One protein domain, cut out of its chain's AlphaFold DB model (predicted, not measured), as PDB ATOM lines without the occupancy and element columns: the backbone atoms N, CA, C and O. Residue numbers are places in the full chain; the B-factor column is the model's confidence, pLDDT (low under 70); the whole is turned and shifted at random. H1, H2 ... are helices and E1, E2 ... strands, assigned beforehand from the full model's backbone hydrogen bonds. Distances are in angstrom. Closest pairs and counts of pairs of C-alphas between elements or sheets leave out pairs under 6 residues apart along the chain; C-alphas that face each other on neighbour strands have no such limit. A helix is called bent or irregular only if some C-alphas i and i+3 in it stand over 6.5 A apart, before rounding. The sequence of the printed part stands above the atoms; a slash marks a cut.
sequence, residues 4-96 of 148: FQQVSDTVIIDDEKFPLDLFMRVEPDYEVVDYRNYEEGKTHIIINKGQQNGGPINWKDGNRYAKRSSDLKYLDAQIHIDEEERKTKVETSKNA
ATOM      1  N   PHE A   4     -13.718  26.436  89.404       95.38
ATOM      2  CA  PHE A   4     -14.678  27.534  89.419       95.38
ATOM      3  C   PHE A   4     -15.058  27.848  90.860       95.38
ATOM      4  O   PHE A   4     -15.507  26.971  91.603       95.38
ATOM      5  N   GLN A   5     -14.936  29.111  91.242       96.38
ATOM      6  CA  GLN A   5     -15.375  29.598  92.536       96.38
ATOM      7  C   GLN A   5     -16.235  30.841  92.371       96.38
ATOM      8  O   GLN A   5     -15.980  31.687  91.521       96.38
ATOM      9  N   GLN A   6     -17.238  30.963  93.225       96.00
ATOM     10  CA  GLN A   6     -17.938  32.211  93.464       96.00
ATOM     11  C   GLN A   6     -17.740  32.560  94.934       96.00
ATOM     12  O   GLN A   6     -17.975  31.726  95.807       96.00
ATOM     13  N   VAL A   7     -17.314  33.784  95.208       95.62
ATOM     14  CA  VAL A   7     -17.182  34.327  96.556       95.62
ATOM     15  C   VAL A   7     -17.902  35.665  96.565       95.62
ATOM     16  O   VAL A   7     -17.378  36.645  96.046       95.62
ATOM     17  N   SER A   8     -19.110  35.698  97.134       92.19
ATOM     18  CA  SER A   8     -19.964  36.891  97.141       92.19
ATOM     19  C   SER A   8     -20.185  37.450  95.723       92.19
ATOM     20  O   SER A   8     -20.840  36.803  94.904       92.19
ATOM     21  N   ASP A   9     -19.626  38.621  95.424       95.38
ATOM     22  CA  ASP A   9     -19.735  39.370  94.168       95.38
ATOM     23  C   ASP A   9     -18.577  39.108  93.190       95.38
ATOM     24  O   ASP A   9     -18.454  39.794  92.176       95.38
ATOM     25  N   THR A  10     -17.731  38.119  93.471       96.56
ATOM     26  CA  THR A  10     -16.556  37.792  92.659       96.56
ATOM     27  C   THR A  10     -16.616  36.347  92.180       96.56
ATOM     28  O   THR A  10     -16.894  35.428  92.954       96.56
ATOM     29  N   VAL A  11     -16.302  36.132  90.906       96.69
ATOM     30  CA  VAL A  11     -16.074  34.813  90.311       96.69
ATOM     31  C   VAL A  11     -14.574  34.606  90.135       96.69
ATOM     32  O   VAL A  11     -13.872  35.499  89.667       96.69
ATOM     33  N   ILE A  12     -14.077  33.431  90.511       96.25
ATOM     34  CA  ILE A  12     -12.680  33.035  90.346       96.25
ATOM     35  C   ILE A  12     -12.630  31.800  89.452       96.25
ATOM     36  O   ILE A  12     -13.253  30.783  89.763       96.25
ATOM     37  N   ILE A  13     -11.907  31.885  88.340       94.81
ATOM     38  CA  ILE A  13     -11.714  30.783  87.394       94.81
ATOM     39  C   ILE A  13     -10.215  30.615  87.185       94.81
ATOM     40  O   ILE A  13      -9.569  31.560  86.748       94.81
ATOM     41  N   ASP A  14      -9.673  29.437  87.503       90.19
ATOM     42  CA  ASP A  14      -8.239  29.128  87.361       90.19
ATOM     43  C   ASP A  14      -7.315  30.252  87.908       90.19
ATOM     44  O   ASP A  14      -6.414  30.727  87.223       90.19
ATOM     45  N   ASP A  15      -7.575  30.695  89.149       89.94
ATOM     46  CA  ASP A  15      -6.891  31.785  89.887       89.94
ATOM     47  C   ASP A  15      -7.142  33.226  89.399       89.94
ATOM     48  O   ASP A  15      -6.702  34.192  90.034       89.94
ATOM     49  N   GLU A  16      -7.911  33.411  88.332       93.19
ATOM     50  CA  GLU A  16      -8.260  34.731  87.811       93.19
ATOM     51  C   GLU A  16      -9.583  35.219  88.372       93.19
ATOM     52  O   GLU A  16     -10.552  34.468  88.447       93.19
ATOM     53  N   LYS A  17      -9.630  36.496  88.755       95.56
ATOM     54  CA  LYS A  17     -10.784  37.100  89.419       95.56
ATOM     55  C   LYS A  17     -11.546  37.988  88.452       95.56
ATOM     56  O   LYS A  17     -10.963  38.884  87.850       95.56
ATOM     57  N   PHE A  18     -12.851  37.781  88.390       95.88
ATOM     58  CA  PHE A  18     -13.774  38.564  87.586       95.88
ATOM     59  C   PHE A  18     -14.947  39.035  88.449       95.88
ATOM     60  O   PHE A  18     -15.405  38.289  89.321       95.88
ATOM     61  N   PRO A  19     -15.473  40.241  88.203       96.25
ATOM     62  CA  PRO A  19     -16.730  40.672  88.796       96.25
ATOM     63  C   PRO A  19     -17.879  39.713  88.440       96.25
ATOM     64  O   PRO A  19     -17.990  39.247  87.303       96.25
ATOM     65  N   LEU A  20     -18.748  39.406  89.405       96.00
ATOM     66  CA  LEU A  20     -19.904  38.534  89.179       96.00
ATOM     67  C   LEU A  20     -20.863  39.136  88.151       96.00
ATOM     68  O   LEU A  20     -21.396  38.407  87.323       96.00
ATOM     69  N   ASP A  21     -21.068  40.450  88.156       95.38
ATOM     70  CA  ASP A  21     -21.919  41.124  87.173       95.38
ATOM     71  C   ASP A  21     -21.392  40.952  85.739       95.38
ATOM     72  O   ASP A  21     -22.183  40.727  84.824       95.38
ATOM     73  N   LEU A  22     -20.068  40.984  85.543       95.00
ATOM     74  CA  LEU A  22     -19.428  40.676  84.266       95.00
ATOM     75  C   LEU A  22     -19.687  39.222  83.864       95.00
ATOM     76  O   LEU A  22     -20.074  38.955  82.725       95.00
ATOM     77  N   PHE A  23     -19.531  38.291  84.805       96.31
ATOM     78  CA  PHE A  23     -19.811  36.876  84.574       96.31
ATOM     79  C   PHE A  23     -21.267  36.627  84.157       96.31
ATOM     80  O   PHE A  23     -21.520  35.944  83.162       96.31
ATOM     81  N   MET A  24     -22.218  37.264  84.842       95.56
ATOM     82  CA  MET A  24     -23.651  37.193  84.537       95.56
ATOM     83  C   MET A  24     -24.001  37.725  83.135       95.56
ATOM     84  O   MET A  24     -25.050  37.379  82.602       95.56
ATOM     85  N   ARG A  25     -23.150  38.540  82.491       94.25
ATOM     86  CA  ARG A  25     -23.377  38.949  81.088       94.25
ATOM     87  C   ARG A  25     -23.152  37.805  80.102       94.25
ATOM     88  O   ARG A  25     -23.776  37.792  79.045       94.25
ATOM     89  N   VAL A  26     -22.261  36.871  80.432       93.62
ATOM     90  CA  VAL A  26     -21.952  35.692  79.605       93.62
ATOM     91  C   VAL A  26     -22.821  34.499  79.993       93.62
ATOM     92  O   VAL A  26     -23.165  33.678  79.144       93.62
ATOM     93  N   GLU A  27     -23.190  34.411  81.269       94.31
ATOM     94  CA  GLU A  27     -24.012  33.346  81.842       94.31
ATOM     95  C   GLU A  27     -25.215  33.958  82.591       94.31
ATOM     96  O   GLU A  27     -25.247  33.956  83.822       94.31
ATOM     97  N   PRO A  28     -26.217  34.504  81.871       94.31
ATOM     98  CA  PRO A  28     -27.349  35.215  82.480       94.31
ATOM     99  C   PRO A  28     -28.244  34.320  83.341       94.31
ATOM    100  O   PRO A  28     -28.883  34.802  84.273       94.31
ATOM    101  N   ASP A  29     -28.255  33.018  83.058       93.44
ATOM    102  CA  ASP A  29     -29.036  32.022  83.794       93.44
ATOM    103  C   ASP A  29     -28.286  31.469  85.021       93.44
ATOM    104  O   ASP A  29     -28.730  30.505  85.649       93.44
ATOM    105  N   TYR A  30     -27.121  32.031  85.359       94.00
ATOM    106  CA  TYR A  30     -26.339  31.574  86.498       94.00
ATOM    107  C   TYR A  30     -27.057  31.852  87.825       94.00
ATOM    108  O   TYR A  30     -27.411  32.982  88.160       94.00
ATOM    109  N   GLU A  31     -27.229  30.802  88.627       92.38
ATOM    110  CA  GLU A  31     -27.780  30.923  89.972       92.38
ATOM    111  C   GLU A  31     -26.713  31.449  90.940       92.38
ATOM    112  O   GLU A  31     -25.798  30.710  91.334       92.38
ATOM    113  N   VAL A  32     -26.873  32.714  91.331       93.62
ATOM    114  CA  VAL A  32     -26.036  33.413  92.312       93.62
ATOM    115  C   VAL A  32     -26.249  32.834  93.709       93.62
ATOM    116  O   VAL A  32     -27.375  32.756  94.204       93.62
ATOM    117  N   VAL A  33     -25.150  32.469  94.364       93.88
ATOM    118  CA  VAL A  33     -25.126  31.988  95.756       93.88
ATOM    119  C   VAL A  33     -24.140  32.805  96.592       93.88
ATOM    120  O   VAL A  33     -23.409  33.618  96.044       93.88
ATOM    121  N   ASP A  34     -24.075  32.618  97.911       93.62
ATOM    122  CA  ASP A  34     -23.105  33.366  98.732       93.62
ATOM    123  C   ASP A  34     -21.673  32.881  98.482       93.62
ATOM    124  O   ASP A  34     -20.720  33.664  98.422       93.62
ATOM    125  N   TYR A  35     -21.522  31.565  98.332       95.62
ATOM    126  CA  TYR A  35     -20.260  30.935  97.991       95.62
ATOM    127  C   TYR A  35     -20.485  29.651  97.197       95.62
ATOM    128  O   TYR A  35     -21.360  28.843  97.513       95.62
ATOM    129  N   ARG A  36     -19.653  29.433  96.185       95.44
ATOM    130  CA  ARG A  36     -19.597  28.184  95.430       95.44
ATOM    131  C   ARG A  36     -18.145  27.813  95.207       95.44
ATOM    132  O   ARG A  36     -17.349  28.667  94.843       95.44
ATOM    133  N   ASN A  37     -17.805  26.546  95.376       95.44
ATOM    134  CA  ASN A  37     -16.503  26.012  94.998       95.44
ATOM    135  C   ASN A  37     -16.702  24.701  94.255       95.44
ATOM    136  O   ASN A  37     -17.302  23.768  94.788       95.44
ATOM    137  N   TYR A  38     -16.213  24.654  93.027       95.00
ATOM    138  CA  TYR A  38     -16.297  23.509  92.147       95.00
ATOM    139  C   TYR A  38     -14.907  23.170  91.610       95.00
ATOM    140  O   TYR A  38     -14.233  24.013  91.016       95.00
ATOM    141  N   GLU A  39     -14.511  21.917  91.802       93.19
ATOM    142  CA  GLU A  39     -13.301  21.325  91.239       93.19
ATOM    143  C   GLU A  39     -13.699  20.025  90.538       93.19
ATOM    144  O   GLU A  39     -14.256  19.110  91.158       93.19
ATOM    145  N   GLU A  40     -13.421  19.955  89.238       91.50
ATOM    146  CA  GLU A  40     -13.867  18.865  88.371       91.50
ATOM    147  C   GLU A  40     -13.465  17.483  88.911       91.50
ATOM    148  O   GLU A  40     -12.290  17.196  89.158       91.50
ATOM    149  N   GLY A  41     -14.462  16.612  89.102       88.31
ATOM    150  CA  GLY A  41     -14.260  15.238  89.568       88.31
ATOM    151  C   GLY A  41     -13.867  15.106  91.043       88.31
ATOM    152  O   GLY A  41     -13.573  13.996  91.486       88.31
ATOM    153  N   LYS A  42     -13.859  16.205  91.811       92.12
ATOM    154  CA  LYS A  42     -13.365  16.218  93.193       92.12
ATOM    155  C   LYS A  42     -14.336  16.804  94.200       92.12
ATOM    156  O   LYS A  42     -14.693  16.116  95.153       92.12
ATOM    157  N   THR A  43     -14.738  18.062  94.031       93.56
ATOM    158  CA  THR A  43     -15.574  18.748  95.020       93.56
ATOM    159  C   THR A  43     -16.592  19.664  94.371       93.56
ATOM    160  O   THR A  43     -16.354  20.252  93.319       93.56
ATOM    161  N   HIS A  44     -17.738  19.789  95.029       94.62
ATOM    162  CA  HIS A  44     -18.745  20.777  94.699       94.62
ATOM    163  C   HIS A  44     -19.461  21.203  95.982       94.62
ATOM    164  O   HIS A  44     -20.292  20.474  96.525       94.62
ATOM    165  N   ILE A  45     -19.114  22.389  96.475       94.75
ATOM    166  CA  ILE A  45     -19.655  22.980  97.699       94.75
ATOM    167  C   ILE A  45     -20.444  24.227  97.321       94.75
ATOM    168  O   ILE A  45     -19.959  25.065  96.562       94.75
ATOM    169  N   ILE A  46     -21.648  24.354  97.870       94.81
ATOM    170  CA  ILE A  46     -22.526  25.507  97.694       94.81
ATOM    171  C   ILE A  46     -22.917  25.999  99.085       94.81
ATOM    172  O   ILE A  46     -23.403  25.217  99.898       94.81
ATOM    173  N   ILE A  47     -22.727  27.282  99.366       95.06
ATOM    174  CA  ILE A  47     -23.228  27.933 100.577       95.06
ATOM    175  C   ILE A  47     -24.199  29.025 100.145       95.06
ATOM    176  O   ILE A  47     -23.862  29.880  99.328       95.06
ATOM    177  N   ASN A  48     -25.415  28.977 100.683       92.75
ATOM    178  CA  ASN A  48     -26.454  29.960 100.404       92.75
ATOM    179  C   ASN A  48     -27.257  30.231 101.680       92.75
ATOM    180  O   ASN A  48     -27.723  29.295 102.333       92.75
ATOM    181  N   LYS A  49     -27.391  31.501 102.063       89.75
ATOM    182  CA  LYS A  49     -28.057  31.970 103.287       89.75
ATOM    183  C   LYS A  49     -27.555  31.254 104.545       89.75
ATOM    184  O   LYS A  49     -28.333  30.897 105.428       89.75
ATOM    185  N   GLY A  50     -26.247  31.004 104.603       87.31
ATOM    186  CA  GLY A  50     -25.592  30.308 105.716       87.31
ATOM    187  C   GLY A  50     -25.805  28.789 105.768       87.31
ATOM    188  O   GLY A  50     -25.305  28.149 106.690       87.31
ATOM    189  N   GLN A  51     -26.504  28.187 104.800       90.44
ATOM    190  CA  GLN A  51     -26.632  26.733 104.686       90.44
ATOM    191  C   GLN A  51     -25.605  26.180 103.701       90.44
ATOM    192  O   GLN A  51     -25.537  26.631 102.558       90.44
ATOM    193  N   GLN A  52     -24.824  25.192 104.139       91.94
ATOM    194  CA  GLN A  52     -23.871  24.478 103.294       91.94
ATOM    195  C   GLN A  52     -24.525  23.226 102.703       91.94
ATOM    196  O   GLN A  52     -24.903  22.310 103.430       91.94
ATOM    197  N   ASN A  53     -24.587  23.172 101.377       90.69
ATOM    198  CA  ASN A  53     -25.083  22.048 100.598       90.69
ATOM    199  C   ASN A  53     -23.954  21.468  99.733       90.69
ATOM    200  O   ASN A  53     -23.123  22.196  99.185       90.69
ATOM    201  N   GLY A  54     -23.933  20.143  99.594       87.69
ATOM    202  CA  GLY A  54     -23.101  19.467  98.600       87.69
ATOM    203  C   GLY A  54     -23.799  19.459  97.244       87.69
ATOM    204  O   GLY A  54     -24.974  19.100  97.158       87.69
ATOM    205  N   GLY A  55     -23.090  19.856  96.191       88.38
ATOM    206  CA  GLY A  55     -23.561  19.734  94.816       88.38
ATOM    207  C   GLY A  55     -23.075  18.441  94.145       88.38
ATOM    208  O   GLY A  55     -22.246  17.714  94.699       88.38
ATOM    209  N   PRO A  56     -23.555  18.125  92.929       89.19
ATOM    210  CA  PRO A  56     -23.051  16.988  92.163       89.19
ATOM    211  C   PRO A  56     -21.557  17.149  91.851       89.19
ATOM    212  O   PRO A  56     -21.159  18.190  91.332       89.19
ATOM    213  N   ILE A  57     -20.750  16.109  92.091       87.31
ATOM    214  CA  ILE A  57     -19.303  16.104  91.782       87.31
ATOM    215  C   ILE A  57     -19.047  16.338  90.283       87.31
ATOM    216  O   ILE A  57     -18.096  17.014  89.910       87.31
ATOM    217  N   ASN A  58     -19.928  15.820  89.424       86.56
ATOM    218  CA  ASN A  58     -19.875  16.006  87.972       86.56
ATOM    219  C   ASN A  58     -20.906  17.048  87.532       86.56
ATOM    220  O   ASN A  58     -21.837  16.755  86.773       86.56
ATOM    221  N   TRP A  59     -20.789  18.259  88.068       90.94
ATOM    222  CA  TRP A  59     -21.682  19.351  87.710       90.94
ATOM    223  C   TRP A  59     -21.356  19.872  86.308       90.94
ATOM    224  O   TRP A  59     -20.349  20.541  86.086       90.94
ATOM    225  N   LYS A  60     -22.233  19.550  85.349       86.50
ATOM    226  CA  LYS A  60     -22.046  19.881  83.927       86.50
ATOM    227  C   LYS A  60     -21.813  21.373  83.689       86.50
ATOM    228  O   LYS A  60     -20.965  21.715  82.868       86.50
ATOM    229  N   ASP A  61     -22.529  22.240  84.404       90.75
ATOM    230  CA  ASP A  61     -22.369  23.684  84.228       90.75
ATOM    231  C   ASP A  61     -21.058  24.194  84.829       90.75
ATOM    232  O   ASP A  61     -20.445  25.076  84.244       90.75
ATOM    233  N   GLY A  62     -20.549  23.588  85.909       89.12
ATOM    234  CA  GLY A  62     -19.257  23.965  86.494       89.12
ATOM    235  C   GLY A  62     -18.107  23.862  85.487       89.12
ATOM    236  O   GLY A  62     -17.306  24.786  85.346       89.12
ATOM    237  N   ASN A  63     -18.095  22.787  84.694       88.81
ATOM    238  CA  ASN A  63     -17.140  22.613  83.597       88.81
ATOM    239  C   ASN A  63     -17.336  23.625  82.458       88.81
ATOM    240  O   ASN A  63     -16.373  23.962  81.769       88.81
ATOM    241  N   ARG A  64     -18.571  24.085  82.216       91.69
ATOM    242  CA  ARG A  64     -18.854  25.150  81.242       91.69
ATOM    243  C   ARG A  64     -18.324  26.486  81.752       91.69
ATOM    244  O   ARG A  64     -17.617  27.166  81.018       91.69
ATOM    245  N   TYR A  65     -18.618  26.831  83.001       93.00
ATOM    246  CA  TYR A  65     -18.254  28.110  83.609       93.00
ATOM    247  C   TYR A  65     -16.752  28.311  83.680       93.00
ATOM    248  O   TYR A  65     -16.256  29.363  83.293       93.00
ATOM    249  N   ALA A  66     -16.010  27.282  84.068       89.38
ATOM    250  CA  ALA A  66     -14.562  27.376  84.111       89.38
ATOM    251  C   ALA A  66     -13.905  27.522  82.721       89.38
ATOM    252  O   ALA A  66     -12.770  27.968  82.614       89.38
ATOM    253  N   LYS A  67     -14.622  27.225  81.628       91.00
ATOM    254  CA  LYS A  67     -14.146  27.505  80.261       91.00
ATOM    255  C   LYS A  67     -14.402  28.946  79.810       91.00
ATOM    256  O   LYS A  67     -13.946  29.315  78.734       91.00
ATOM    257  N   ARG A  68     -15.104  29.766  80.603       91.69
ATOM    258  CA  ARG A  68     -15.443  31.159  80.255       91.69
ATOM    259  C   ARG A  68     -14.336  32.172  80.533       91.69
ATOM    260  O   ARG A  68     -14.507  33.321  80.146       91.69
ATOM    261  N   SER A  69     -13.206  31.790  81.140       91.69
ATOM    262  CA  SER A  69     -12.105  32.731  81.439       91.69
ATOM    263  C   SER A  69     -11.685  33.556  80.209       91.69
ATOM    264  O   SER A  69     -11.533  34.772  80.310       91.69
ATOM    265  N   SER A  70     -11.584  32.944  79.020       90.81
ATOM    266  CA  SER A  70     -11.242  33.673  77.788       90.81
ATOM    267  C   SER A  70     -12.285  34.720  77.397       90.81
ATOM    268  O   SER A  70     -11.922  35.830  77.012       90.81
ATOM    269  N   ASP A  71     -13.569  34.376  77.514       93.31
ATOM    270  CA  ASP A  71     -14.682  35.264  77.167       93.31
ATOM    271  C   ASP A  71     -14.730  36.456  78.129       93.31
ATOM    272  O   ASP A  71     -14.913  37.598  77.708       93.31
ATOM    273  N   LEU A  72     -14.502  36.202  79.422       94.25
ATOM    274  CA  LEU A  72     -14.481  37.231  80.459       94.25
ATOM    275  C   LEU A  72     -13.312  38.192  80.277       94.25
ATOM    276  O   LEU A  72     -13.525  39.398  80.328       94.25
ATOM    277  N   LYS A  73     -12.108  37.687  79.986       93.38
ATOM    278  CA  LYS A  73     -10.949  38.535  79.657       93.38
ATOM    279  C   LYS A  73     -11.216  39.439  78.468       93.38
ATOM    280  O   LYS A  73     -10.858  40.612  78.490       93.38
ATOM    281  N   TYR A  74     -11.810  38.880  77.418       94.06
ATOM    282  CA  TYR A  74     -12.120  39.642  76.219       94.06
ATOM    283  C   TYR A  74     -13.133  40.755  76.518       94.06
ATOM    284  O   TYR A  74     -12.931  41.897  76.111       94.06
ATOM    285  N   LEU A  75     -14.190  40.444  77.271       93.44
ATOM    286  CA  LEU A  75     -15.198  41.431  77.656       93.44
ATOM    287  C   LEU A  75     -14.650  42.502  78.596       93.44
ATOM    288  O   LEU A  75     -14.961  43.673  78.406       93.44
ATOM    289  N   ASP A  76     -13.836  42.119  79.574       92.75
ATOM    290  CA  ASP A  76     -13.181  43.048  80.496       92.75
ATOM    291  C   ASP A  76     -12.293  44.043  79.734       92.75
ATOM    292  O   ASP A  76     -12.422  45.260  79.881       92.75
ATOM    293  N   ALA A  77     -11.480  43.536  78.800       92.88
ATOM    294  CA  ALA A  77     -10.668  44.369  77.922       92.88
ATOM    295  C   ALA A  77     -11.520  45.318  77.062       92.88
ATOM    296  O   ALA A  77     -11.185  46.496  76.932       92.88
ATOM    297  N   GLN A  78     -12.635  44.840  76.500       93.31
ATOM    298  CA  GLN A  78     -13.525  45.672  75.690       93.31
ATOM    299  C   GLN A  78     -14.190  46.778  76.517       93.31
ATOM    300  O   GLN A  78     -14.274  47.914  76.059       93.31
ATOM    301  N   ILE A  79     -14.628  46.474  77.743       92.06
ATOM    302  CA  ILE A  79     -15.206  47.470  78.657       92.06
ATOM    303  C   ILE A  79     -14.182  48.564  78.956       92.06
ATOM    304  O   ILE A  79     -14.513  49.746  78.872       92.06
ATOM    305  N   HIS A  80     -12.935  48.187  79.237       89.62
ATOM    306  CA  HIS A  80     -11.866  49.152  79.467       89.62
ATOM    307  C   HIS A  80     -11.590  50.039  78.246       89.62
ATOM    308  O   HIS A  80     -11.447  51.253  78.402       89.62
ATOM    309  N   ILE A  81     -11.567  49.471  77.038       92.62
ATOM    310  CA  ILE A  81     -11.404  50.242  75.795       92.62
ATOM    311  C   ILE A  81     -12.567  51.226  75.615       92.62
ATOM    312  O   ILE A  81     -12.340  52.421  75.419       92.62
ATOM    313  N   ASP A  82     -13.809  50.759  75.746       92.25
ATOM    314  CA  ASP A  82     -15.003  51.591  75.593       92.25
ATOM    315  C   ASP A  82     -15.035  52.745  76.614       92.25
ATOM    316  O   ASP A  82     -15.481  53.854  76.303       92.25
ATOM    317  N   GLU A  83     -14.587  52.511  77.850       92.19
ATOM    318  CA  GLU A  83     -14.484  53.548  78.880       92.19
ATOM    319  C   GLU A  83     -13.442  54.613  78.532       92.19
ATOM    320  O   GLU A  83     -13.723  55.810  78.661       92.19
ATOM    321  N   GLU A  84     -12.263  54.205  78.066       91.25
ATOM    322  CA  GLU A  84     -11.201  55.109  77.612       91.25
ATOM    323  C   GLU A  84     -11.656  55.950  76.408       91.25
ATOM    324  O   GLU A  84     -11.479  57.177  76.381       91.25
ATOM    325  N   GLU A  85     -12.337  55.333  75.440       91.69
ATOM    326  CA  GLU A  85     -12.918  56.035  74.295       91.69
ATOM    327  C   GLU A  85     -13.985  57.045  74.730       91.69
ATOM    328  O   GLU A  85     -13.998  58.192  74.265       91.69
ATOM    329  N   ARG A  86     -14.867  56.668  75.666       90.56
ATOM    330  CA  ARG A  86     -15.878  57.584  76.219       90.56
ATOM    331  C   ARG A  86     -15.236  58.761  76.935       90.56
ATOM    332  O   ARG A  86     -15.659  59.894  76.695       90.56
ATOM    333  N   LYS A  87     -14.227  58.534  77.782       90.44
ATOM    334  CA  LYS A  87     -13.489  59.615  78.458       90.44
ATOM    335  C   LYS A  87     -12.889  60.571  77.433       90.44
ATOM    336  O   LYS A  87     -13.157  61.770  77.495       90.44
ATOM    337  N   THR A  88     -12.201  60.037  76.427       88.00
ATOM    338  CA  THR A  88     -11.601  60.823  75.340       88.00
ATOM    339  C   THR A  88     -12.652  61.644  74.590       88.00
ATOM    340  O   THR A  88     -12.467  62.834  74.320       88.00
ATOM    341  N   LYS A  89     -13.816  61.057  74.290       87.25
ATOM    342  CA  LYS A  89     -14.921  61.749  73.610       87.25
ATOM    343  C   LYS A  89     -15.539  62.861  74.464       87.25
ATOM    344  O   LYS A  89     -15.875  63.933  73.955       87.25
ATOM    345  N   VAL A  90     -15.673  62.638  75.769       88.06
ATOM    346  CA  VAL A  90     -16.150  63.655  76.716       88.06
ATOM    347  C   VAL A  90     -15.140  64.794  76.834       88.06
ATOM    348  O   VAL A  90     -15.530  65.960  76.798       88.06
ATOM    349  N   GLU A  91     -13.849  64.491  76.934       84.69
ATOM    350  CA  GLU A  91     -12.792  65.499  77.017       84.69
ATOM    351  C   GLU A  91     -12.674  66.329  75.744       84.69
ATOM    352  O   GLU A  91     -12.593  67.556  75.816       84.69
ATOM    353  N   THR A  92     -12.716  65.693  74.575       81.94
ATOM    354  CA  THR A  92     -12.720  66.395  73.285       81.94
ATOM    355  C   THR A  92     -13.946  67.289  73.143       81.94
ATOM    356  O   THR A  92     -13.797  68.442  72.746       81.94
ATOM    357  N   SER A  93     -15.130  66.833  73.560       79.31
ATOM    358  CA  SER A  93     -16.356  67.647  73.557       79.31
ATOM    359  C   SER A  93     -16.278  68.829  74.530       79.31
ATOM    360  O   SER A  93     -16.622  69.957  74.174       79.31
ATOM    361  N   LYS A  94     -15.772  68.606  75.751       79.12
ATOM    362  CA  LYS A  94     -15.524  69.680  76.726       79.12
ATOM    363  C   LYS A  94     -14.550  70.705  76.159       79.12
ATOM    364  O   LYS A  94     -14.844  71.895  76.179       79.12
ATOM    365  N   ASN A  95     -13.427  70.245  75.607       73.62
ATOM    366  CA  ASN A  95     -12.424  71.106  74.992       73.62
ATOM    367  C   ASN A  95     -12.985  71.846  73.767       73.62
ATOM    368  O   ASN A  95     -12.670  73.018  73.593       73.62
ATOM    369  N   ALA A  96     -13.840  71.222  72.949       73.50
ATOM    370  CA  ALA A  96     -14.470  71.854  71.788       73.50
ATOM    371  C   ALA A  96     -15.342  73.056  72.182       73.50
ATOM    372  O   ALA A  96     -15.311  74.077  71.493       73.50
TER     373      ALA A  96
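AT A GLANCE: This is residues 4 to 96 of the 148 residues of an uncharacterized protein of Rhodospirillaceae bacterium (UniProt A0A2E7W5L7). A wall of six antiparallel strands has the short helix H1 and H2a, the first arm of the bent helix H2, packed on one face, and its other face is bare. Near the edge strand E3 the second arm, H2b, leaves the sheet, and its residues 80 to 96 stick out from the body as a long free arm. The printed part has 93 residues, with the order E1, E2, E3, H1, E4, E5, E6, H2 along the chain and E3, E2, E1, E4, E5, E6 across the sheet; the class is mixed, helices and strands. The whole is loose, with a radius of gyration of the C-alphas of 17.1 A, and spans 59 by 26 by 22 A, the free arm making much of the length.

IN THESE COORDINATES: The strands are E1, residues 4 to 7, from C-alpha 4 at (-14.678, 27.534, 89.419); E2, residues 10 to 13; E3, residues 16 to 19; E4, residues 35 to 39, 13.7 A long; E5, residues 43 to 48, 16.5 A; and E6, residues 51 to 54. H1 is residues 20 to 26, 10.2 A. H2, residues 60 to 96, was assigned as one helix by its hydrogen bonds but is bent: C-alphas 67 and 70 are 7.3 A apart. Its arms are H2a, residues 60 to 67, 11.6 A, and H2b, residues 70 to 96, 38.8 A, ending at C-alpha 96 at (-14.470, 71.854, 71.788).

HOW THE PARTS SIT: The sheet holds two meanders, each strand the antiparallel neighbour of the one before: E1 E2 E3 and E4 E5 E6. E1 and E4, one strand from each meander, are antiparallel neighbours, with N 6 and O 36 within hydrogen-bond range at 2.8 A. In the hairpins, N 5 and O 12 of E1 and E2 are 2.8 A apart, N 11 and O 18 of E2 and E3 2.8 A, N 45 and O 37 of E4 and E5 2.8 A, and N 53 and O 46 of E5 and E6 2.8 A. H1 and H2a are on one face of the sheet, making two layers, helices over a sheet. H2a has a height over the sheet of 8.2 A and runs across the strands, at 87 degrees to E4 on the local plane; its closest C-alphas to E1 are Ala 66 and Phe 4, 5.3 A. The lines of H2a and H2b stand at a steep tilt of 50 degrees. H2b only grazes the sheet, with residues 72 to 76. With residues 71 to 76 alone it touches H1, about perpendicular at 77 degrees, closest at the C-alphas of Phe 23 and Leu 72, 6.7 A. H1 and H2a are apart. Every O i to N i+4 pair is within hydrogen-bond range in H2b, 2 of 3 in H1 and 3 of 4 in H2a.

THE WHOLE: The C-alphas of Lys 42 and Ala 96, the two farthest apart, are 59.6 A from each other. Without residues 80 to 96, which stand free, the body spans 36 by 26 by 22 A. The printed part has no cut and no long link; H1 to E4, 8 residues, is short. The mean pLDDT of the printed part is 91.7, and no printed residue is under 70.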